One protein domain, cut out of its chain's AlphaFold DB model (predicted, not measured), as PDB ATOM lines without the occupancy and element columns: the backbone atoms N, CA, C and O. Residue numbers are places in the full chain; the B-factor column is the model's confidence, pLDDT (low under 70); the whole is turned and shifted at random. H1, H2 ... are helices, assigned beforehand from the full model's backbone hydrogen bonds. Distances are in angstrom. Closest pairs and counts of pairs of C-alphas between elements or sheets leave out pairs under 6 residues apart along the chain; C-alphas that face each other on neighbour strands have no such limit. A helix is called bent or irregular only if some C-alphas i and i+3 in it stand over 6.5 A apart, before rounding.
ATOM      1  N   TRP A 196      54.252 -50.341  25.612       92.69
ATOM      2  CA  TRP A 196      53.785 -49.749  24.361       92.69
ATOM      3  C   TRP A 196      52.273 -49.855  24.184       92.69
ATOM      4  O   TRP A 196      51.684 -48.919  23.649       92.69
ATOM      5  N   ASP A 197      51.626 -50.900  24.700       92.75
ATOM      6  CA  ASP A 197      50.162 -50.977  24.760       92.75
ATOM      7  C   ASP A 197      49.581 -49.867  25.644       92.75
ATOM      8  O   ASP A 197      48.661 -49.150  25.239       92.75
ATOM      9  N   TYR A 198      50.154 -49.668  26.836       94.31
ATOM     10  CA  TYR A 198      49.726 -48.600  27.744       94.31
ATOM     11  C   TYR A 198      50.019 -47.210  27.179       94.31
ATOM     12  O   TYR A 198      49.180 -46.315  27.288       94.31
ATOM     13  N   VAL A 199      51.180 -47.020  26.544       94.25
ATOM     14  CA  VAL A 199      51.534 -45.770  25.856       94.25
ATOM     15  C   VAL A 199      50.580 -45.518  24.690       94.25
ATOM     16  O   VAL A 199      50.081 -44.402  24.549       94.25
ATOM     17  N   GLY A 200      50.264 -46.541  23.896       94.06
ATOM     18  CA  GLY A 200      49.297 -46.459  22.805       94.06
ATOM     19  C   GLY A 200      47.917 -46.042  23.306       94.06
ATOM     20  O   GLY A 200      47.336 -45.083  22.798       94.06
ATOM     21  N   LEU A 201      47.425 -46.683  24.366       94.62
ATOM     22  CA  LEU A 201      46.145 -46.338  24.981       94.62
ATOM     23  C   LEU A 201      46.143 -44.913  25.563       94.62
ATOM     24  O   LEU A 201      45.184 -44.167  25.361       94.62
ATOM     25  N   ALA A 202      47.218 -44.501  26.238       94.12
ATOM     26  CA  ALA A 202      47.350 -43.153  26.789       94.12
ATOM     27  C   ALA A 202      47.387 -42.077  25.692       94.12
ATOM     28  O   ALA A 202      46.774 -41.020  25.852       94.12
ATOM     29  N   LEU A 203      48.045 -42.347  24.559       95.19
ATOM     30  CA  LEU A 203      48.040 -41.454  23.401       95.19
ATOM     31  C   LEU A 203      46.644 -41.334  22.787       95.19
ATOM     32  O   LEU A 203      46.228 -40.221  22.470       95.19
ATOM     33  N   VAL A 204      45.897 -42.437  22.678       95.88
ATOM     34  CA  VAL A 204      44.504 -42.411  22.203       95.88
ATOM     35  C   VAL A 204      43.641 -41.545  23.123       95.88
ATOM     36  O   VAL A 204      42.976 -40.622  22.646       95.88
ATOM     37  N   PHE A 205      43.699 -41.760  24.441       96.00
ATOM     38  CA  PHE A 205      42.958 -40.928  25.396       96.00
ATOM     39  C   PHE A 205      43.410 -39.462  25.383       96.00
ATOM     40  O   PHE A 205      42.568 -38.563  25.437       96.00
ATOM     41  N   GLY A 206      44.712 -39.199  25.258       95.25
ATOM     42  CA  GLY A 206      45.264 -37.849  25.162       95.25
ATOM     43  C   GLY A 206      44.800 -37.107  23.906       95.25
ATOM     44  O   GLY A 206      44.438 -35.931  23.978       95.25
ATOM     45  N   LEU A 207      44.736 -37.795  22.765       95.25
ATOM     46  CA  LEU A 207      44.257 -37.232  21.503       95.25
ATOM     47  C   LEU A 207      42.760 -36.905  21.590       95.25
ATOM     48  O   LEU A 207      42.352 -35.800  21.227       95.25
ATOM     49  N   VAL A 208      41.955 -37.806  22.162       95.25
ATOM     50  CA  VAL A 208      40.523 -37.567  22.414       95.25
ATOM     51  C   VAL A 208      40.317 -36.374  23.354       95.25
ATOM     52  O   VAL A 208      39.523 -35.484  23.049       95.25
ATOM     53  N   ALA A 209      41.061 -36.293  24.460       94.06
ATOM     54  CA  ALA A 209      40.980 -35.168  25.392       94.06
ATOM     55  C   ALA A 209      41.390 -33.838  24.735       94.06
ATOM     56  O   ALA A 209      40.736 -32.816  24.946       94.06
ATOM     57  N   SER A 210      42.429 -33.853  23.893       92.81
ATOM     58  CA  SER A 210      42.868 -32.686  23.121       92.81
ATOM     59  C   SER A 210      41.794 -32.214  22.137       92.81
ATOM     60  O   SER A 210      41.484 -31.021  22.088       92.81
ATOM     61  N   LEU A 211      41.147 -33.138  21.415       94.25
ATOM     62  CA  LEU A 211      40.029 -32.827  20.519       94.25
ATOM     63  C   LEU A 211      38.840 -32.223  21.274       94.25
ATOM     64  O   LEU A 211      38.291 -31.208  20.837       94.25
ATOM     65  N   ILE A 212      38.477 -32.785  22.430       93.06
ATOM     66  CA  ILE A 212      37.421 -32.235  23.291       93.06
ATOM     67  C   ILE A 212      37.813 -30.837  23.789       93.06
ATOM     68  O   ILE A 212      37.007 -29.908  23.721       93.06
ATOM     69  N   GLY A 213      39.059 -30.642  24.226       93.00
ATOM     70  CA  GLY A 213      39.582 -29.342  24.647       93.00
ATOM     71  C   GLY A 213      39.515 -28.295  23.532       93.00
ATOM     72  O   GLY A 213      39.018 -27.188  23.750       93.00
ATOM     73  N   LEU A 214      39.939 -28.649  22.316       91.31
ATOM     74  CA  LEU A 214      39.815 -27.818  21.113       91.31
ATOM     75  C   LEU A 214      38.355 -27.481  20.801       91.31
ATOM     76  O   LEU A 214      38.042 -26.322  20.522       91.31
ATOM     77  N   MET A 215      37.453 -28.457  20.900       91.62
ATOM     78  CA  MET A 215      36.021 -28.253  20.693       91.62
ATOM     79  C   MET A 215      35.446 -27.265  21.719       91.62
ATOM     80  O   MET A 215      34.774 -26.306  21.334       91.62
ATOM     81  N   VAL A 216      35.767 -27.424  23.008       92.19
ATOM     82  CA  VAL A 216      35.330 -26.520  24.087       92.19
ATOM     83  C   VAL A 216      35.918 -25.120  23.914       92.19
ATOM     84  O   VAL A 216      35.199 -24.129  24.056       92.19
ATOM     85  N   MET A 217      37.204 -25.000  23.575       89.00
ATOM     86  CA  MET A 217      37.827 -23.705  23.287       89.00
ATOM     87  C   MET A 217      37.161 -23.017  22.095       89.00
ATOM     88  O   MET A 217      36.872 -21.824  22.168       89.00
ATOM     89  N   ASN A 218      36.873 -23.754  21.022       86.62
ATOM     90  CA  ASN A 218      36.174 -23.220  19.857       86.62
ATOM     91  C   ASN A 218      34.745 -22.778  20.207       86.62
ATOM     92  O   ASN A 218      34.319 -21.710  19.768       86.62
ATOM     93  N   GLN A 219      34.030 -23.520  21.059       84.75
ATOM     94  CA  GLN A 219      32.727 -23.095  21.581       84.75
ATOM     95  C   GLN A 219      32.826 -21.836  22.456       84.75
ATOM     96  O   GLN A 219      32.006 -20.928  22.320       84.75
ATOM     97  N   ARG A 220      33.834 -21.736  23.334       85.25
ATOM     98  CA  ARG A 220      34.063 -20.537  24.160       85.25
ATOM     99  C   ARG A 220      34.402 -19.315  23.306       85.25
ATOM    100  O   ARG A 220      33.862 -18.246  23.569       85.25
ATOM    101  N   LYS A 221      35.238 -19.476  22.273       82.75
ATOM    102  CA  LYS A 221      35.569 -18.412  21.310       82.75
ATOM    103  C   LYS A 221      34.332 -17.936  20.550       82.75
ATOM    104  O   LYS A 221      34.124 -16.734  20.472       82.75
ATOM    105  N   ARG A 222      33.479 -18.855  20.076       77.88
ATOM    106  CA  ARG A 222      32.180 -18.516  19.458       77.88
ATOM    107  C   ARG A 222      31.319 -17.660  20.393       77.88
ATOM    108  O   ARG A 222      31.000 -16.531  20.051       77.88
ATOM    109  N   LYS A 223      31.100 -18.116  21.631       81.00
ATOM    110  CA  LYS A 223      30.333 -17.362  22.645       81.00
ATOM    111  C   LYS A 223      30.955 -16.014  23.046       81.00
ATOM    112  O   LYS A 223      30.270 -15.173  23.625       81.00
ATOM    113  N   ALA A 224      32.262 -15.831  22.861       78.38
ATOM    114  CA  ALA A 224      32.936 -14.558  23.114       78.38
ATOM    115  C   ALA A 224      32.773 -13.586  21.935       78.38
ATOM    116  O   ALA A 224      32.533 -12.408  22.171       78.38
ATOM    117  N   LEU A 225      32.840 -14.084  20.697       72.81
ATOM    118  CA  LEU A 225      32.583 -13.302  19.483       72.81
ATOM    119  C   LEU A 225      31.136 -12.801  19.429       72.81
ATOM    120  O   LEU A 225      30.928 -11.609  19.225       72.81
ATOM    121  N   ASP A 226      30.167 -13.663  19.761       75.12
ATOM    122  CA  ASP A 226      28.752 -13.278  19.860       75.12
ATOM    123  C   ASP A 226      28.546 -12.141  20.881       75.12
ATOM    124  O   ASP A 226      27.775 -11.213  20.650       75.12
ATOM    125  N   ARG A 227      29.290 -12.162  22.002       74.88
ATOM    126  CA  ARG A 227      29.269 -11.090  23.018       74.88
ATOM    127  C   ARG A 227      29.894  -9.779  22.544       74.88
ATOM    128  O   ARG A 227      29.548  -8.730  23.076       74.88
ATOM    129  N   MET A 228      30.816  -9.834  21.589       76.44
ATOM    130  CA  MET A 228      31.463  -8.663  20.990       76.44
ATOM    131  C   MET A 228      30.696  -8.135  19.767       76.44
ATOM    132  O   MET A 228      31.132  -7.158  19.167       76.44
ATOM    133  N   GLY A 229      29.573  -8.766  19.399       70.38
ATOM    134  CA  GLY A 229      28.761  -8.382  18.243       70.38
ATOM    135  C   GLY A 229      29.437  -8.627  16.892       70.38
ATOM    136  O   GLY A 229      28.994  -8.060  15.899       70.38
ATOM    137  N   LEU A 230      30.506  -9.433  16.848       71.25
ATOM    138  CA  LEU A 230      31.222  -9.777  15.617       71.25
ATOM    139  C   LEU A 230      30.770 -11.137  15.090       71.25
ATOM    140  O   LEU A 230      30.699 -12.112  15.841       71.25
ATOM    141  N   THR A 231      30.565 -11.227  13.778       73.19
ATOM    142  CA  THR A 231      30.295 -12.509  13.119       73.19
ATOM    143  C   THR A 231      31.581 -13.321  12.920       73.19
ATOM    144  O   THR A 231      32.699 -12.795  12.904       73.19
ATOM    145  N   TRP A 232      31.446 -14.645  12.792       63.94
ATOM    146  CA  TRP A 232      32.601 -15.546  12.654       63.94
ATOM    147  C   TRP A 232      33.417 -15.273  11.377       63.94
ATOM    148  O   TRP A 232      34.641 -15.413  11.388       63.94
ATOM    149  N   GLU A 233      32.750 -14.844  10.301       73.31
ATOM    150  CA  GLU A 233      33.376 -14.476   9.027       73.31
ATOM    151  C   GLU A 233      34.234 -13.212   9.169       73.31
ATOM    152  O   GLU A 233      35.420 -13.250   8.833       73.31
ATOM    153  N   GLU A 234      33.712 -12.148   9.785       70.75
ATOM    154  CA  GLU A 234      34.461 -10.904  10.030       70.75
ATOM    155  C   GLU A 234      35.697 -11.117  10.912       70.75
ATOM    156  O   GLU A 234      36.762 -10.548  10.657       70.75
ATOM    157  N   TYR A 235      35.596 -11.973  11.936       71.62
ATOM    158  CA  TYR A 235      36.747 -12.333  12.768       71.62
ATOM    159  C   TYR A 235      37.824 -13.085  11.975       71.62
ATOM    160  O   TYR A 235      39.019 -12.827  12.148       71.62
ATOM    161  N   SER A 236      37.416 -14.021  11.110       67.94
ATOM    162  CA  SER A 236      38.345 -14.813  10.299       67.94
ATOM    163  C   SER A 236      39.103 -13.955   9.281       67.94
ATOM    164  O   SER A 236      40.316 -14.127   9.137       67.94
ATOM    165  N   ILE A 237      38.423 -12.976   8.675       76.50
ATOM    166  CA  ILE A 237      39.002 -12.015   7.731       76.50
ATOM    167  C   ILE A 237      40.009 -11.113   8.451       76.50
ATOM    168  O   ILE A 237      41.178 -11.103   8.072       76.50
ATOM    169  N   ARG A 238      39.628 -10.475   9.571       72.75
ATOM    170  CA  ARG A 238      40.549  -9.635  10.367       72.75
ATOM    171  C   ARG A 238      41.793 -10.384  10.832       72.75
ATOM    172  O   ARG A 238      42.888  -9.829  10.865       72.75
ATOM    173  N   LYS A 239      41.639 -11.647  11.235       72.12
ATOM    174  CA  LYS A 239      42.776 -12.467  11.660       72.12
ATOM    175  C   LYS A 239      43.688 -12.823  10.485       72.12
ATOM    176  O   LYS A 239      44.900 -12.882  10.681       72.12
ATOM    177  N   GLY A 240      43.122 -13.065   9.302       72.56
ATOM    178  CA  GLY A 240      43.872 -13.242   8.058       72.56
ATOM    179  C   GLY A 240      44.670 -11.990   7.703       72.56
ATOM    180  O   GLY A 240      45.878 -12.080   7.533       72.56
ATOM    181  N   GLU A 241      44.027 -10.822   7.719       73.19
ATOM    182  CA  GLU A 241      44.654  -9.521   7.449       73.19
ATOM    183  C   GLU A 241      45.784  -9.189   8.431       73.19
ATOM    184  O   GLU A 241      46.845  -8.730   8.012       73.19
ATOM    185  N   LEU A 242      45.607  -9.475   9.727       68.00
ATOM    186  CA  LEU A 242      46.663  -9.321  10.737       68.00
ATOM    187  C   LEU A 242      47.852 -10.250  10.477       68.00
ATOM    188  O   LEU A 242      48.994  -9.848  10.670       68.00
ATOM    189  N   ARG A 243      47.600 -11.488  10.033       67.19
ATOM    190  CA  ARG A 243      48.658 -12.455   9.713       67.19
ATOM    191  C   ARG A 243      49.456 -12.017   8.491       67.19
ATOM    192  O   ARG A 243      50.675 -12.040   8.563       67.19
ATOM    193  N   THR A 244      48.770 -11.584   7.433       66.38
ATOM    194  CA  THR A 244      49.392 -11.063   6.209       66.38
ATOM    195  C   THR A 244      50.188  -9.792   6.500       66.38
ATOM    196  O   THR A 244      51.342  -9.702   6.104       66.38
TER     197      THR A 244
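Overview. This is residues 196 to 244 of the 260 residues of the protein "PKD domain-containing protein" of Thermoplasmata archaeon (UniProt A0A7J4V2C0). One long helix, H1, and a much shorter one, H2, meet near their ends at residues 222 to 235 and make an L, with H1 as the long arm and H2 as the short one. Residues 196 to 220 of H1 and residues 236 to 244 of H2 stick out from this corner. The printed part has 49 residues with two named helices, H1 then H2, and no named strand; its class is all helix. It is extended, with a radius of gyration of the C-alphas of 16.4 A, and its outline is flat, spanning 47 by 26 by 11 A.

Arrangement. H1, residues 196 to 227, and H2, residues 232 to 244, touch only at the corner by their link, and only just, with 3 pairs of C-alphas within 8 A. The closest C-alphas of the two are those of Leu 225 and Trp 232, 7.2 A apart. H1 touches H2 with residues 222 to 225 alone, and H2 touches H1 with residues 232 to 235 alone. Their lines stand at 74 degrees, about perpendicular, and their centres are 23.6 A apart. In H2 every O i to N i+4 pair is within hydrogen-bond range; in H1, 27 of 28 are.

Along the chain. H1 has 32 residues and runs 45.8 A from C-alpha 196 at (53.785, -49.749, 24.361) to C-alpha 227 at (29.269, -11.090, 23.018). H2 has 13 residues, measures 18.5 A from first to last C-alpha, and ends with C-alpha 244 at (49.392, -11.063, 6.209). Neither helix is bent.

Size, cuts and confidence. The two C-alphas farthest apart are those of Trp 196 and Gly 229, at 48.7 A. The printed part has no cut, and the link from H1 to H2, 4 residues, is tight. The mean pLDDT of the printed part is 83.0; residues 232, 236 and 242 to 244 are under 70.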